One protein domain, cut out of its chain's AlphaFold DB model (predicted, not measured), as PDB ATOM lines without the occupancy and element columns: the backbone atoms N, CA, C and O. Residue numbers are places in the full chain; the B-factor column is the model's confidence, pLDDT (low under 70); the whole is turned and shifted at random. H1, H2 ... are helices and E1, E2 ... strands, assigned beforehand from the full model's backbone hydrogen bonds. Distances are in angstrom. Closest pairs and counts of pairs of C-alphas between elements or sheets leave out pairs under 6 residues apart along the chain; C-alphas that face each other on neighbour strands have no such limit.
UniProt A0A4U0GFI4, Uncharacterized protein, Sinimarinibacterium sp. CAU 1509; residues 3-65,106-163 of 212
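This is residues 3 to 65 and 106 to 163 of the 212 residues of an uncharacterized protein of Sinimarinibacterium sp. CAU 1509 (UniProt A0A4U0GFI4). A small, twisted wall of four short strands has H3 packed over one face near its edge strand E5, with H1 crossing H3 farther out on that side and H2 packed on H1, while the opposite face has no named helix. Short H4 lies on the helix side near one end of the strands, E3 is a turned continuation of E2, and the last stretch, residues 150 to 163, passes beyond the other end. The printed part has 121 residues with four named helices and five named strands in the order E1 H1 H2 E2 E3 E4 H3 H4 E5; the sheet's order is E2, E4, E1, E5, antiparallel throughout. The class is mixed, helices and strands, with 56 residues, under half, in named elements. The whole is compact, with a radius of gyration of the C-alphas of 14.1 A and spans of 42 by 37 by 22 A.

In the sheet, E2, residues 54 to 60, is an edge strand and the antiparallel neighbour of E4, residues 108 to 113; N 54 and O 113 are 2.8 A apart, within hydrogen-bond range. E4 is antiparallel to E1, residues 3 to 5, with N 3 and O 112 at 2.8 A. E1 is antiparallel to the other edge strand, E5, residues 145 to 149, with N 146 and O 4 at 2.8 A. H3, residues 120 to 128, is on the sheet and runs along the strands; it only just lies over E5, with 3 of its 9 C-alphas falling on that strand. The closest C-alphas of H3 and E5, those of Glu 128 and Val 148, are 7.0 A apart. H1, residues 17 to 29, is not on the sheet; with residues 20 to 25 alone it touches H3, at a steep tilt of 64 degrees, the closest C-alphas being those of Ala 24 and Leu 126, 5.7 A apart. H2, residues 32 to 37, touches H1 at a steep tilt of 50 degrees, opposite ways, with the C-alphas of Ala 22 and Ala 35 closest at 4.5 A. H4, residues 137 to 140, touches no helix and is not on the sheet. E2 runs on into E3, residues 63 to 65, at 78 degrees; E3 pairs with no named strand. E1, H1 H2, E2 and E4, H3 H4, E5 are split strand-helix-strand units, two strands running the same way with another strand between them, each with a right-handed crossover. Every O i to N i+4 pair is within hydrogen-bond range in H1, H2 and H3; H4 is too short for one, and its one O i to N i+3 pair is not within range.

E1 begins at C-alpha 3, (45.073, 35.911, 24.263), and E5 ends at C-alpha 149, (47.017, 37.440, 30.250), after 10.9 A. E2 is 13.7 A long and E4 12.9 A. H1 is 18.4 A long from C-alpha 17 at (41.364, 25.508, 26.686), and H3 12.2 A.

The farthest C-alphas, those of Asp 45 and Ala 64, are 42.0 A apart. Residues 66 to 105 are not printed, and C-alphas 65 and 106 are 10.4 A apart across this cut. The links E1 to H1 and H2 to E2 are long. Mean pLDDT of the printed part is 91.4; residue 13 is under 70.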
ATOM      1  N   ILE A   3      43.986  35.961  25.238       96.62
ATOM      2  CA  ILE A   3      45.073  35.911  24.263       96.62
ATOM      3  C   ILE A   3      44.803  36.922  23.152       96.62
ATOM      4  O   ILE A   3      43.819  36.804  22.418       96.62
ATOM      5  N   GLN A   4      45.697  37.894  22.987       96.44
ATOM      6  CA  GLN A   4      45.658  38.795  21.840       96.44
ATOM      7  C   GLN A   4      46.441  38.187  20.683       96.44
ATOM      8  O   GLN A   4      47.627  37.879  20.804       96.44
ATOM      9  N   LEU A   5      45.794  38.047  19.528       95.38
ATOM     10  CA  LEU A   5      46.462  37.582  18.321       95.38
ATOM     11  C   LEU A   5      47.220  38.727  17.640       95.38
ATOM     12  O   LEU A   5      46.655  39.798  17.401       95.38
ATOM     13  N   ARG A   6      48.475  38.463  17.272       94.00
ATOM     14  CA  ARG A   6      49.304  39.289  16.383       94.00
ATOM     15  C   ARG A   6      49.030  38.991  14.911       94.00
ATOM     16  O   ARG A   6      49.076  39.882  14.068       94.00
ATOM     17  N   THR A   7      48.775  37.724  14.588       92.56
ATOM     18  CA  THR A   7      48.395  37.280  13.240       92.56
ATOM     19  C   THR A   7      47.093  36.500  13.292       92.56
ATOM     20  O   THR A   7      46.757  35.895  14.307       92.56
ATOM     21  N   ALA A   8      46.345  36.503  12.191       91.81
ATOM     22  CA  ALA A   8      45.063  35.820  12.143       91.81
ATOM     23  C   ALA A   8      45.223  34.305  12.395       91.81
ATOM     24  O   ALA A   8      46.191  33.694  11.939       91.81
ATOM     25  N   ALA A   9      44.282  33.699  13.113       91.69
ATOM     26  CA  ALA A   9      44.268  32.288  13.477       91.69
ATOM     27  C   ALA A   9      43.202  31.523  12.684       91.69
ATOM     28  O   ALA A   9      42.066  31.970  12.530       91.69
ATOM     29  N   LEU A  10      43.557  30.329  12.211       90.31
ATOM     30  CA  LEU A  10      42.610  29.387  11.619       90.31
ATOM     31  C   LEU A  10      42.043  28.504  12.730       90.31
ATOM     32  O   LEU A  10      42.640  27.488  13.097       90.31
ATOM     33  N   LEU A  11      40.927  28.933  13.307       88.44
ATOM     34  CA  LEU A  11      40.340  28.294  14.479       88.44
ATOM     35  C   LEU A  11      39.450  27.112  14.094       88.44
ATOM     36  O   LEU A  11      38.724  27.148  13.101       88.44
ATOM     37  N   ASN A  12      39.490  26.067  14.918       79.94
ATOM     38  CA  ASN A  12      38.458  25.040  14.925       79.94
ATOM     39  C   ASN A  12      37.294  25.561  15.792       79.94
ATOM     40  O   ASN A  12      37.572  26.047  16.891       79.94
ATOM     41  N   PRO A  13      36.024  25.461  15.354       69.31
ATOM     42  CA  PRO A  13      34.865  25.878  16.153       69.31
ATOM     43  C   PRO A  13      34.774  25.204  17.533       69.31
ATOM     44  O   PRO A  13      34.083  25.707  18.411       69.31
ATOM     45  N   HIS A  14      35.489  24.098  17.748       77.19
ATOM     46  CA  HIS A  14      35.536  23.376  19.019       77.19
ATOM     47  C   HIS A  14      36.892  23.485  19.732       77.19
ATOM     48  O   HIS A  14      37.270  22.584  20.477       77.19
ATOM     49  N   LEU A  15      37.666  24.550  19.486       90.19
ATOM     50  CA  LEU A  15      38.896  24.799  20.240       90.19
ATOM     51  C   LEU A  15      38.553  25.065  21.713       90.19
ATOM     52  O   LEU A  15      37.947  26.085  22.024       90.19
ATOM     53  N   SER A  16      38.966  24.170  22.607       93.81
ATOM     54  CA  SER A  16      38.839  24.322  24.058       93.81
ATOM     55  C   SER A  16      40.184  24.612  24.718       93.81
ATOM     56  O   SER A  16      41.239  24.297  24.155       93.81
ATOM     57  N   LEU A  17      40.153  25.194  25.921       95.44
ATOM     58  CA  LEU A  17      41.364  25.508  26.686       95.44
ATOM     59  C   LEU A  17      42.193  24.250  26.971       95.44
ATOM     60  O   LEU A  17      43.395  24.234  26.736       95.44
ATOM     61  N   ASP A  18      41.554  23.163  27.396       95.50
ATOM     62  CA  ASP A  18      42.241  21.894  27.652       95.50
ATOM     63  C   ASP A  18      42.849  21.294  26.373       95.50
ATOM     64  O   ASP A  18      43.951  20.757  26.414       95.50
ATOM     65  N   GLY A  19      42.192  21.447  25.217       93.44
ATOM     66  CA  GLY A  19      42.745  21.026  23.929       93.44
ATOM     67  C   GLY A  19      43.966  21.855  23.510       93.44
ATOM     68  O   GLY A  19      44.913  21.315  22.936       93.44
ATOM     69  N   LEU A  20      43.968  23.155  23.823       94.56
ATOM     70  CA  LEU A  20      45.110  24.044  23.605       94.56
ATOM     71  C   LEU A  20      46.300  23.660  24.498       94.56
ATOM     72  O   LEU A  20      47.422  23.536  24.003       94.56
ATOM     73  N   LEU A  21      46.047  23.417  25.785       96.50
ATOM     74  CA  LEU A  21      47.062  22.998  26.758       96.50
ATOM     75  C   LEU A  21      47.625  21.611  26.423       96.50
ATOM     76  O   LEU A  21      48.842  21.431  26.412       96.50
ATOM     77  N   ALA A  22      46.769  20.661  26.040       95.19
ATOM     78  CA  ALA A  22      47.192  19.350  25.560       95.19
ATOM     79  C   ALA A  22      48.138  19.463  24.359       95.19
ATOM     80  O   ALA A  22      49.175  18.803  24.303       95.19
ATOM     81  N   ALA A  23      47.821  20.342  23.402       92.69
ATOM     82  CA  ALA A  23      48.681  20.581  22.250       92.69
ATOM     83  C   ALA A  23      50.045  21.174  22.647       92.69
ATOM     84  O   ALA A  23      51.053  20.835  22.022       92.69
ATOM     85  N   ALA A  24      50.100  22.031  23.671       94.94
ATOM     86  CA  ALA A  24      51.355  22.564  24.204       94.94
ATOM     87  C   ALA A  24      52.207  21.467  24.854       94.94
ATOM     88  O   ALA A  24      53.385  21.320  24.514       94.94
ATOM     89  N   ILE A  25      51.600  20.638  25.707       96.50
ATOM     90  CA  ILE A  25      52.276  19.510  26.361       96.50
ATOM     91  C   ILE A  25      52.790  18.517  25.315       96.50
ATOM     92  O   ILE A  25      53.961  18.131  25.355       96.50
ATOM     93  N   PHE A  26      51.965  18.155  24.328       94.75
ATOM     94  CA  PHE A  26      52.370  17.252  23.250       94.75
ATOM     95  C   PHE A  26      53.548  17.809  22.446       94.75
ATOM     96  O   PHE A  26      54.478  17.076  22.132       94.75
ATOM     97  N   LYS A  27      53.564  19.110  22.134       92.69
ATOM     98  CA  LYS A  27      54.696  19.725  21.420       92.69
ATOM     99  C   LYS A  27      55.996  19.703  22.220       92.69
ATOM    100  O   LYS A  27      57.056  19.585  21.613       92.69
ATOM    101  N   ARG A  28      55.920  19.829  23.548       94.12
ATOM    102  CA  ARG A  28      57.093  19.768  24.433       94.12
ATOM    103  C   ARG A  28      57.609  18.336  24.609       94.12
ATOM    104  O   ARG A  28      58.814  18.135  24.696       94.12
ATOM    105  N   THR A  29      56.710  17.357  24.678       96.12
ATOM    106  CA  THR A  29      57.038  15.989  25.125       96.12
ATOM    107  C   THR A  29      57.041  14.938  24.017       96.12
ATOM    108  O   THR A  29      57.709  13.919  24.155       96.12
ATOM    109  N   GLY A  30      56.287  15.151  22.937       94.94
ATOM    110  CA  GLY A  30      55.989  14.132  21.926       94.94
ATOM    111  C   GLY A  30      55.061  13.008  22.411       94.94
ATOM    112  O   GLY A  30      54.869  12.039  21.681       94.94
ATOM    113  N   ASP A  31      54.486  13.122  23.612       95.62
ATOM    114  CA  ASP A  31      53.738  12.060  24.290       95.62
ATOM    115  C   ASP A  31      52.241  12.402  24.375       95.62
ATOM    116  O   ASP A  31      51.837  13.402  24.975       95.62
ATOM    117  N   VAL A  32      51.406  11.576  23.734       92.25
ATOM    118  CA  VAL A  32      49.949  11.780  23.652       92.25
ATOM    119  C   VAL A  32      49.250  11.467  24.975       92.25
ATOM    120  O   VAL A  32      48.245  12.102  25.295       92.25
ATOM    121  N   GLU A  33      49.746  10.497  25.741       92.50
ATOM    122  CA  GLU A  33      49.129  10.121  27.014       92.50
ATOM    123  C   GLU A  33      49.359  11.230  28.038       92.50
ATOM    124  O   GLU A  33      48.397  11.727  28.631       92.50
ATOM    125  N   LYS A  34      50.602  11.718  28.139       94.62
ATOM    126  CA  LYS A  34      50.932  12.881  28.978       94.62
ATOM    127  C   LYS A  34      50.162  14.126  28.572       94.62
ATOM    128  O   LYS A  34      49.624  14.814  29.433       94.62
ATOM    129  N   ALA A  35      50.029  14.382  27.269       94.88
ATOM    130  CA  ALA A  35      49.273  15.526  26.766       94.88
ATOM    131  C   ALA A  35      47.823  15.576  27.264       94.88
ATOM    132  O   ALA A  35      47.258  16.661  27.372       94.88
ATOM    133  N   HIS A  36      47.215  14.432  27.579       91.81
ATOM    134  CA  HIS A  36      45.849  14.375  28.093       91.81
ATOM    135  C   HIS A  36      45.757  14.114  29.595       91.81
ATOM    136  O   HIS A  36      44.672  14.297  30.146       91.81
ATOM    137  N   ALA A  37      46.832  13.678  30.250       92.94
ATOM    138  CA  ALA A  37      46.878  13.436  31.690       92.94
ATOM    139  C   ALA A  37      47.332  14.676  32.476       92.94
ATOM    140  O   ALA A  37      46.714  14.997  33.489       92.94
ATOM    141  N   ASP A  38      48.321  15.407  31.960       95.56
ATOM    142  CA  ASP A  38      49.072  16.435  32.695       95.56
ATOM    143  C   ASP A  38      48.561  17.863  32.426       95.56
ATOM    144  O   ASP A  38      49.298  18.841  32.556       95.56
ATOM    145  N   ILE A  39      47.303  18.014  32.001       96.81
ATOM    146  CA  ILE A  39      46.717  19.337  31.752       96.81
ATOM    147  C   ILE A  39      46.500  20.032  33.107       96.81
ATOM    148  O   ILE A  39      45.806  19.464  33.953       96.81
ATOM    149  N   PRO A  40      47.018  21.260  33.321       97.00
ATOM    150  CA  PRO A  40      46.953  21.968  34.607       97.00
ATOM    151  C   PRO A  40      45.577  22.604  34.893       97.00
ATOM    152  O   PRO A  40      45.467  23.709  35.416       97.00
ATOM    153  N   LEU A  41      44.505  21.900  34.540       96.88
ATOM    154  CA  LEU A  41      43.128  22.262  34.860       96.88
ATOM    155  C   LEU A  41      42.572  21.285  35.892       96.88
ATOM    156  O   LEU A  41      43.081  20.190  36.078       96.88
ATOM    157  N   SER A  42      41.494  21.652  36.564       96.12
ATOM    158  CA  SER A  42      40.727  20.705  37.372       96.12
ATOM    159  C   SER A  42      39.849  19.822  36.486       96.12
ATOM    160  O   SER A  42      39.541  20.169  35.343       96.12
ATOM    161  N   ARG A  43      39.420  18.670  37.012       94.00
ATOM    162  CA  ARG A  43      38.430  17.798  36.362       94.00
ATOM    163  C   ARG A  43      37.172  17.701  37.203       94.00
ATOM    164  O   ARG A  43      37.251  17.473  38.406       94.00
ATOM    165  N   ARG A  44      36.023  17.748  36.536       93.19
ATOM    166  CA  ARG A  44      34.708  17.469  37.112       93.19
ATOM    167  C   ARG A  44      34.018  16.413  36.261       93.19
ATOM    168  O   ARG A  44      33.826  16.614  35.065       93.19
ATOM    169  N   ASP A  45      33.718  15.263  36.859       90.75
ATOM    170  CA  ASP A  45      33.024  14.142  36.200       90.75
ATOM    171  C   ASP A  45      33.642  13.728  34.849       90.75
ATOM    172  O   ASP A  45      32.956  13.445  33.866       90.75
ATOM    173  N   GLY A  46      34.978  13.721  34.791       89.06
ATOM    174  CA  GLY A  46      35.743  13.349  33.597       89.06
ATOM    175  C   GLY A  46      35.841  14.435  32.519       89.06
ATOM    176  O   GLY A  46      36.395  14.169  31.453       89.06
ATOM    177  N   VAL A  47      35.344  15.648  32.777       91.56
ATOM    178  CA  VAL A  47      35.476  16.813  31.891       91.56
ATOM    179  C   VAL A  47      36.482  17.793  32.490       91.56
ATOM    180  O   VAL A  47      36.435  18.093  33.682       91.56
ATOM    181  N   TRP A  48      37.406  18.296  31.672       95.19
ATOM    182  CA  TRP A  48      38.335  19.344  32.092       95.19
ATOM    183  C   TRP A  48      37.617  20.685  32.255       95.19
ATOM    184  O   TRP A  48      36.906  21.126  31.348       95.19
ATOM    185  N   CYS A  49      37.861  21.346  33.383       95.56
ATOM    186  CA  CYS A  49      37.348  22.660  33.761       95.56
ATOM    187  C   CYS A  49      37.991  23.785  32.933       95.56
ATOM    188  O   CYS A  49      38.763  24.593  33.441       95.56
ATOM    189  N   GLY A  50      37.715  23.807  31.630       95.31
ATOM    190  CA  GLY A  50      38.187  24.826  30.697       95.31
ATOM    191  C   GLY A  50      37.196  25.022  29.557       95.31
ATOM    192  O   GLY A  50      36.728  24.047  28.980       95.31
ATOM    193  N   SER A  51      36.870  26.260  29.214       94.94
ATOM    194  CA  SER A  51      35.831  26.581  28.241       94.94
ATOM    195  C   SER A  51      36.268  26.305  26.802       94.94
ATOM    196  O   SER A  51      37.454  26.141  26.493       94.94
ATOM    197  N   SER A  52      35.298  26.324  25.889       93.50
ATOM    198  CA  SER A  52      35.560  26.612  24.480       93.50
ATOM    199  C   SER A  52      36.060  28.049  24.316       93.50
ATOM    200  O   SER A  52      35.832  28.908  25.173       93.50
ATOM    201  N   VAL A  53      36.739  28.312  23.201       93.31
ATOM    202  CA  VAL A  53      37.200  29.650  22.837       93.31
ATOM    203  C   VAL A  53      36.017  30.603  22.676       93.31
ATOM    204  O   VAL A  53      35.059  30.317  21.959       93.31
ATOM    205  N   GLN A  54      36.111  31.760  23.320       91.62
ATOM    206  CA  GLN A  54      35.218  32.892  23.120       91.62
ATOM    207  C   GLN A  54      35.926  33.916  22.233       91.62
ATOM    208  O   GLN A  54      37.071  34.298  22.481       91.62
ATOM    209  N   LEU A  55      35.263  34.320  21.153       91.19
ATOM    210  CA  LEU A  55      35.813  35.274  20.197       91.19
ATOM    211  C   LEU A  55      35.430  36.691  20.627       91.19
ATOM    212  O   LEU A  55      34.268  37.081  20.530       91.19
ATOM    213  N   GLU A  56      36.409  37.469  21.081       88.88
ATOM    214  CA  GLU A  56      36.211  38.846  21.528       88.88
ATOM    215  C   GLU A  56      36.837  39.841  20.549       88.88
ATOM    216  O   GLU A  56      37.936  39.623  20.038       88.88
ATOM    217  N   ARG A  57      36.155  40.974  20.322       80.81
ATOM    218  CA  ARG A  57      36.692  42.169  19.635       80.81
ATOM    219  C   ARG A  57      37.588  41.832  18.433       80.81
ATOM    220  O   ARG A  57      38.783  42.126  18.420       80.81
ATOM    221  N   GLY A  58      37.007  41.201  17.425       85.38
ATOM    222  CA  GLY A  58      37.745  40.783  16.244       85.38
ATOM    223  C   GLY A  58      36.888  40.763  14.997       85.38
ATOM    224  O   GLY A  58      35.725  41.169  15.004       85.38
ATOM    225  N   HIS A  59      37.496  40.315  13.913       85.19
ATOM    226  CA  HIS A  59      36.823  40.158  12.642       85.19
ATOM    227  C   HIS A  59      37.335  38.922  11.913       85.19
ATOM    228  O   HIS A  59      38.478  38.485  12.059       85.19
ATOM    229  N   SER A  60      36.439  38.374  11.108       84.94
ATOM    230  CA  SER A  60      36.691  37.267  10.204       84.94
ATOM    231  C   SER A  60      36.770  37.814   8.791       84.94
ATOM    232  O   SER A  60      35.861  38.518   8.354       84.94
ATOM    233  N   VAL A  61      37.818  37.457   8.055       78.44
ATOM    234  CA  VAL A  61      37.912  37.766   6.623       78.44
ATOM    235  C   VAL A  61      38.001  36.457   5.869       78.44
ATOM    236  O   VAL A  61      38.861  35.636   6.162       78.44
ATOM    237  N   THR A  62      37.125  36.250   4.890       82.06
ATOM    238  CA  THR A  62      37.283  35.128   3.963       82.06
ATOM    239  C   THR A  62      38.476  35.416   3.063       82.06
ATOM    240  O   THR A  62      38.449  36.353   2.268       82.06
ATOM    241  N   ALA A  63      39.519  34.604   3.189       76.19
ATOM    242  CA  ALA A  63      40.735  34.716   2.406       76.19
ATOM    243  C   ALA A  63      40.953  33.442   1.581       76.19
ATOM    244  O   ALA A  63      40.720  32.322   2.046       76.19
ATOM    245  N   ALA A  64      41.401  33.632   0.340       73.88
ATOM    246  CA  ALA A  64      41.838  32.554  -0.531       73.88
ATOM    247  C   ALA A  64      43.347  32.352  -0.372       73.88
ATOM    248  O   ALA A  64      44.122  33.300  -0.491       73.88
ATOM    249  N   PHE A  65      43.759  31.113  -0.130       71.75
ATOM    250  CA  PHE A  65      45.157  30.730   0.005       71.75
ATOM    251  C   PHE A  65      45.542  29.782  -1.118       71.75
ATOM    252  O   PHE A  65      44.863  28.783  -1.346       71.75
ATOM    253  N   THR A 106      38.386  31.189   6.610       84.75
ATOM    254  CA  THR A 106      37.931  32.388   7.305       84.75
ATOM    255  C   THR A 106      38.741  32.529   8.590       84.75
ATOM    256  O   THR A 106      38.260  32.147   9.658       84.75
ATOM    257  N   PRO A 107      40.014  32.961   8.508       87.50
ATOM    258  CA  PRO A 107      40.813  33.203   9.697       87.50
ATOM    259  C   PRO A 107      40.199  34.313  10.558       87.50
ATOM    260  O   PRO A 107      39.646  35.289  10.046       87.50
ATOM    261  N   TRP A 108      40.344  34.158  11.870       89.56
ATOM    262  CA  TRP A 108      39.951  35.141  12.873       89.56
ATOM    263  C   TRP A 108      41.150  35.986  13.282       89.56
ATOM    264  O   TRP A 108      42.209  35.442  13.590       89.56
ATOM    265  N   ILE A 109      40.988  37.301  13.349       90.12
ATOM    266  CA  ILE A 109      41.954  38.201  13.981       90.12
ATOM    267  C   ILE A 109      41.250  38.985  15.084       90.12
ATOM    268  O   ILE A 109      40.157  39.513  14.884       90.12
ATOM    269  N   GLY A 110      41.867  39.046  16.261       92.31
ATOM    270  CA  GLY A 110      41.282  39.692  17.429       92.31
ATOM    271  C   GLY A 110      41.741  39.038  18.721       92.31
ATOM    272  O   GLY A 110      42.831  38.464  18.789       92.31
ATOM    273  N   LYS A 111      40.883  39.125  19.730       94.50
ATOM    274  CA  LYS A 111      41.121  38.593  21.064       94.50
ATOM    275  C   LYS A 111      40.416  37.243  21.210       94.50
ATOM    276  O   LYS A 111      39.292  37.055  20.741       94.50
ATOM    277  N   LEU A 112      41.100  36.284  21.818       94.94
ATOM    278  CA  LEU A 112      40.535  35.003  22.230       94.94
ATOM    279  C   LEU A 112      40.422  35.008  23.749       94.94
ATOM    280  O   LEU A 112      41.374  35.392  24.428       94.94
ATOM    281  N   ALA A 113      39.292  34.565  24.277       94.81
ATOM    282  CA  ALA A 113      39.091  34.403  25.707       94.81
ATOM    283  C   ALA A 113      38.760  32.947  26.040       94.81
ATOM    284  O   ALA A 113      38.043  32.259  25.312       94.81
ATOM    285  N   PHE A 114      39.319  32.486  27.152       95.56
ATOM    286  CA  PHE A 114      39.076  31.182  27.741       95.56
ATOM    287  C   PHE A 114      38.840  31.348  29.238       95.56
ATOM    288  O   PHE A 114      39.573  32.065  29.927       95.56
ATOM    289  N   LEU A 115      37.847  30.633  29.742       95.81
ATOM    290  CA  LEU A 115      37.549  30.499  31.160       95.81
ATOM    291  C   LEU A 115      38.003  29.116  31.621       95.81
ATOM    292  O   LEU A 115      38.001  28.169  30.838       95.81
ATOM    293  N   GLY A 116      38.417  28.979  32.871       95.75
ATOM    294  CA  GLY A 116      38.884  27.700  33.384       95.75
ATOM    295  C   GLY A 116      39.232  27.757  34.857       95.75
ATOM    296  O   GLY A 116      39.431  28.837  35.408       95.75
ATOM    297  N   HIS A 117      39.315  26.583  35.470       96.81
ATOM    298  CA  HIS A 117      39.669  26.410  36.871       96.81
ATOM    299  C   HIS A 117      40.864  25.462  36.980       96.81
ATOM    300  O   HIS A 117      40.792  24.326  36.509       96.81
ATOM    301  N   GLY A 118      41.966  25.918  37.578       95.81
ATOM    302  CA  GLY A 118      43.231  25.183  37.623       95.81
ATOM    303  C   GLY A 118      44.417  26.055  38.028       95.81
ATOM    304  O   GLY A 118      44.236  27.125  38.606       95.81
ATOM    305  N   ASP A 119      45.620  25.591  37.701       96.94
ATOM    306  CA  ASP A 119      46.866  26.322  37.930       96.94
ATOM    307  C   ASP A 119      47.072  27.345  36.802       96.94
ATOM    308  O   ASP A 119      47.401  26.999  35.662       96.94
ATOM    309  N   ALA A 120      46.806  28.614  37.121       96.06
ATOM    310  CA  ALA A 120      46.866  29.726  36.179       96.06
ATOM    311  C   ALA A 120      48.272  29.931  35.595       96.06
ATOM    312  O   ALA A 120      48.397  30.142  34.384       96.06
ATOM    313  N   ASP A 121      49.307  29.818  36.428       96.94
ATOM    314  CA  ASP A 121      50.695  30.070  36.038       96.94
ATOM    315  C   ASP A 121      51.185  28.971  35.091       96.94
ATOM    316  O   ASP A 121      51.707  29.262  34.011       96.94
ATOM    317  N   ALA A 122      50.913  27.703  35.420       97.44
ATOM    318  CA  ALA A 122      51.236  26.583  34.538       97.44
ATOM    319  C   ALA A 122      50.451  26.635  33.214       97.44
ATOM    320  O   ALA A 122      50.994  26.317  32.152       97.44
ATOM    321  N   CYS A 123      49.182  27.064  33.243       97.25
ATOM    322  CA  CYS A 123      48.409  27.279  32.018       97.25
ATOM    323  C   CYS A 123      49.054  28.351  31.128       97.25
ATOM    324  O   CYS A 123      49.188  28.143  29.920       97.25
ATOM    325  N   MET A 124      49.445  29.487  31.711       96.81
ATOM    326  CA  MET A 124      50.075  30.594  30.991       96.81
ATOM    327  C   MET A 124      51.403  30.161  30.363       96.81
ATOM    328  O   MET A 124      51.583  30.320  29.157       96.81
ATOM    329  N   GLU A 125      52.274  29.503  31.134       96.88
ATOM    330  CA  GLU A 125      53.576  29.022  30.660       96.88
ATOM    331  C   GLU A 125      53.445  28.045  29.473       96.88
ATOM    332  O   GLU A 125      54.197  28.094  28.488       96.88
ATOM    333  N   LEU A 126      52.462  27.139  29.533       97.12
ATOM    334  CA  LEU A 126      52.178  26.217  28.435       97.12
ATOM    335  C   LEU A 126      51.710  26.962  27.185       97.12
ATOM    336  O   LEU A 126      52.231  26.702  26.095       97.12
ATOM    337  N   VAL A 127      50.760  27.885  27.326       96.62
ATOM    338  CA  VAL A 127      50.218  28.641  26.192       96.62
ATOM    339  C   VAL A 127      51.295  29.503  25.544       96.62
ATOM    340  O   VAL A 127      51.448  29.428  24.327       96.62
ATOM    341  N   GLU A 128      52.096  30.235  26.315       95.94
ATOM    342  CA  GLU A 128      53.177  31.082  25.789       95.94
ATOM    343  C   GLU A 128      54.259  30.288  25.046       95.94
ATOM    344  O   GLU A 128      54.879  30.797  24.113       95.94
ATOM    345  N   SER A 129      54.449  29.010  25.389       94.50
ATOM    346  CA  SER A 129      55.391  28.144  24.670       94.50
ATOM    347  C   SER A 129      54.916  27.703  23.281       94.50
ATOM    348  O   SER A 129      55.687  27.121  22.509       94.50
ATOM    349  N   LEU A 130      53.653  27.956  22.927       94.25
ATOM    350  CA  LEU A 130      53.141  27.630  21.605       94.25
ATOM    351  C   LEU A 130      53.658  28.625  20.555       94.25
ATOM    352  O   LEU A 130      53.570  29.833  20.739       94.25
ATOM    353  N   PRO A 131      54.056  28.158  19.355       92.62
ATOM    354  CA  PRO A 131      54.413  29.057  18.251       92.62
ATOM    355  C   PRO A 131      53.213  29.861  17.705       92.62
ATOM    356  O   PRO A 131      53.390  30.764  16.886       92.62
ATOM    357  N   GLY A 132      51.993  29.492  18.106       94.00
ATOM    358  CA  GLY A 132      50.733  30.114  17.721       94.00
ATOM    359  C   GLY A 132      49.540  29.167  17.884       94.00
ATOM    360  O   GLY A 132      49.708  27.972  18.155       94.00
ATOM    361  N   ILE A 133      48.340  29.708  17.681       93.31
ATOM    362  CA  ILE A 133      47.046  29.055  17.909       93.31
ATOM    363  C   ILE A 133      46.371  28.673  16.589       93.31
ATOM    364  O   ILE A 133      46.332  29.440  15.626       93.31
ATOM    365  N   GLY A 134      45.768  27.486  16.571       89.94
ATOM    366  CA  GLY A 134      44.968  27.003  15.450       89.94
ATOM    367  C   GLY A 134      45.776  26.299  14.360       89.94
ATOM    368  O   GLY A 134      46.953  25.955  14.513       89.94
ATOM    369  N   ALA A 135      45.105  26.027  13.243       85.31
ATOM    370  CA  ALA A 135      45.706  25.316  12.127       85.31
ATOM    371  C   ALA A 135      46.817  26.149  11.473       85.31
ATOM    372  O   ALA A 135      46.742  27.373  11.393       85.31
ATOM    373  N   LYS A 136      47.849  25.464  10.963       82.31
ATOM    374  CA  LYS A 136      48.995  26.070  10.258       82.31
ATOM    375  C   LYS A 136      49.850  27.035  11.098       82.31
ATOM    376  O   LYS A 136      50.760  27.647  10.540       82.31
ATOM    377  N   ALA A 137      49.642  27.114  12.414       85.81
ATOM    378  CA  ALA A 137      50.397  28.020  13.274       85.81
ATOM    379  C   ALA A 137      51.917  27.793  13.210       85.81
ATOM    380  O   ALA A 137      52.680  28.717  12.943       85.81
ATOM    381  N   ALA A 138      52.352  26.535  13.344       80.12
ATOM    382  CA  ALA A 138      53.774  26.186  13.312       80.12
ATOM    383  C   ALA A 138      54.420  26.327  11.919       80.12
ATOM    384  O   ALA A 138      55.594  26.658  11.825       80.12
ATOM    385  N   ALA A 139      53.668  26.074  10.841       77.88
ATOM    386  CA  ALA A 139      54.223  25.983   9.487       77.88
ATOM    387  C   ALA A 139      54.165  27.302   8.699       77.88
ATOM    388  O   ALA A 139      55.021  27.552   7.858       77.88
ATOM    389  N   HIS A 140      53.153  28.138   8.945       80.00
ATOM    390  CA  HIS A 140      52.870  29.321   8.125       80.00
ATOM    391  C   HIS A 140      52.705  30.611   8.945       80.00
ATOM    392  O   HIS A 140      52.339  31.641   8.389       80.00
ATOM    393  N   GLY A 141      52.957  30.573  10.259       83.19
ATOM    394  CA  GLY A 141      52.922  31.764  11.116       83.19
ATOM    395  C   GLY A 141      51.520  32.306  11.422       83.19
ATOM    396  O   GLY A 141      51.397  33.465  11.825       83.19
ATOM    397  N   PHE A 142      50.473  31.496  11.241       89.44
ATOM    398  CA  PHE A 142      49.108  31.835  11.668       89.44
ATOM    399  C   PHE A 142      48.972  31.790  13.193       89.44
ATOM    400  O   PHE A 142      49.667  31.037  13.872       89.44
ATOM    401  N   GLY A 143      48.058  32.597  13.723       93.25
ATOM    402  CA  GLY A 143      47.698  32.614  15.135       93.25
ATOM    403  C   GLY A 143      48.853  32.922  16.079       93.25
ATOM    404  O   GLY A 143      48.840  32.442  17.210       93.25
ATOM    405  N   ARG A 144      49.863  33.684  15.638       94.88
ATOM    406  CA  ARG A 144      50.905  34.182  16.542       94.88
ATOM    407  C   ARG A 144      50.257  35.049  17.607       94.88
ATOM    408  O   ARG A 144      49.384  35.858  17.295       94.88
ATOM    409  N   MET A 145      50.709  34.885  18.838       95.50
ATOM    410  CA  MET A 145      50.217  35.636  19.986       95.50
ATOM    411  C   MET A 145      51.054  36.911  20.132       95.50
ATOM    412  O   MET A 145      52.267  36.881  19.935       95.50
ATOM    413  N   GLU A 146      50.388  38.033  20.391       95.88
ATOM    414  CA  GLU A 146      51.024  39.300  20.774       95.88
ATOM    415  C   GLU A 146      51.317  39.281  22.276       95.88
ATOM    416  O   GLU A 146      52.435  39.566  22.692       95.88
ATOM    417  N   TRP A 147      50.314  38.900  23.069       96.00
ATOM    418  CA  TRP A 147      50.401  38.748  24.516       96.00
ATOM    419  C   TRP A 147      49.332  37.774  25.025       96.00
ATOM    420  O   TRP A 147      48.317  37.529  24.358       96.00
ATOM    421  N   VAL A 148      49.583  37.231  26.213       96.62
ATOM    422  CA  VAL A 148      48.688  36.362  26.983       96.62
ATOM    423  C   VAL A 148      48.522  36.994  28.361       96.62
ATOM    424  O   VAL A 148      49.470  37.562  28.891       96.62
ATOM    425  N   ASP A 149      47.316  36.936  28.911       96.62
ATOM    426  CA  ASP A 149      47.017  37.440  30.250       96.62
ATOM    427  C   ASP A 149      46.042  36.509  30.970       96.62
ATOM    428  O   ASP A 149      45.198  35.851  30.345       96.62
ATOM    429  N   VAL A 150      46.138  36.442  32.292       95.75
ATOM    430  CA  VAL A 150      45.274  35.602  33.120       95.75
ATOM    431  C   VAL A 150      44.777  36.403  34.311       95.75
ATOM    432  O   VAL A 150      45.515  36.698  35.241       95.75
ATOM    433  N   GLU A 151      43.481  36.693  34.295       94.44
ATOM    434  CA  GLU A 151      42.790  37.362  35.390       94.44
ATOM    435  C   GLU A 151      41.937  36.351  36.179       94.44
ATOM    436  O   GLU A 151      41.370  35.428  35.572       94.44
ATOM    437  N   PRO A 152      41.819  36.508  37.512       93.31
ATOM    438  CA  PRO A 152      40.879  35.736  38.317       93.31
ATOM    439  C   PRO A 152      39.432  35.924  37.846       93.31
ATOM    440  O   PRO A 152      39.021  37.032  37.504       93.31
ATOM    441  N   TRP A 153      38.642  34.848  37.874       89.50
ATOM    442  CA  TRP A 153      37.223  34.875  37.512       89.50
ATOM    443  C   TRP A 153      36.412  33.874  38.341       89.50
ATOM    444  O   TRP A 153      36.918  32.822  38.729       89.50
ATOM    445  N   GLU A 154      35.135  34.175  38.579       87.81
ATOM    446  CA  GLU A 154      34.221  33.342  39.370       87.81
ATOM    447  C   GLU A 154      33.462  32.334  38.485       87.81
ATOM    448  O   GLU A 154      32.259  32.436  38.269       87.81
ATOM    449  N   THR A 155      34.173  31.355  37.919       88.38
ATOM    450  CA  THR A 155      33.571  30.259  37.131       88.38
ATOM    451  C   THR A 155      34.410  28.988  37.226       88.38
ATOM    452  O   THR A 155      35.621  29.043  37.439       88.38
ATOM    453  N   ASP A 156      33.779  27.831  37.018       86.38
ATOM    454  CA  ASP A 156      34.475  26.553  36.850       86.38
ATOM    455  C   ASP A 156      34.943  26.313  35.398       86.38
ATOM    456  O   ASP A 156      35.597  25.312  35.106       86.38
ATOM    457  N   GLY A 157      34.616  27.222  34.470       88.56
ATOM    458  CA  GLY A 157      34.954  27.120  33.048       88.56
ATOM    459  C   GLY A 157      34.115  26.105  32.265       88.56
ATOM    460  O   GLY A 157      34.363  25.902  31.075       88.56
ATOM    461  N   LEU A 158      33.127  25.469  32.899       92.81
ATOM    462  CA  LEU A 158      32.203  24.515  32.280       92.81
ATOM    463  C   LEU A 158      30.846  25.162  32.021       92.81
ATOM    464  O   LEU A 158      30.264  24.948  30.951       92.81
ATOM    465  N   SER A 159      30.373  25.973  32.969       92.62
ATOM    466  CA  SER A 159      29.139  26.741  32.844       92.62
ATOM    467  C   SER A 159      29.256  28.157  33.407       92.62
ATOM    468  O   SER A 159      30.076  28.449  34.279       92.62
ATOM    469  N   ASP A 160      28.426  29.052  32.881       90.19
ATOM    470  CA  ASP A 160      28.235  30.398  33.415       90.19
ATOM    471  C   ASP A 160      26.744  30.726  33.412       90.19
ATOM    472  O   ASP A 160      26.084  30.618  32.380       90.19
ATOM    473  N   GLN A 161      26.191  31.052  34.582       87.12
ATOM    474  CA  GLN A 161      24.765  31.369  34.762       87.12
ATOM    475  C   GLN A 161      23.804  30.333  34.140       87.12
ATOM    476  O   GLN A 161      22.764  30.681  33.589       87.12
ATOM    477  N   GLY A 162      24.154  29.045  34.214       87.38
ATOM    478  CA  GLY A 162      23.349  27.961  33.640       87.38
ATOM    479  C   GLY A 162      23.519  27.759  32.132       87.38
ATOM    480  O   GLY A 162      22.842  26.905  31.573       87.38
ATOM    481  N   ARG A 163      24.444  28.476  31.483       91.25
ATOM    482  CA  ARG A 163      24.791  28.297  30.068       91.25
ATOM    483  C   ARG A 163      26.062  27.469  29.917       91.25
ATOM    484  O   ARG A 163      27.019  27.691  30.664       91.25
TER     485      ARG A 163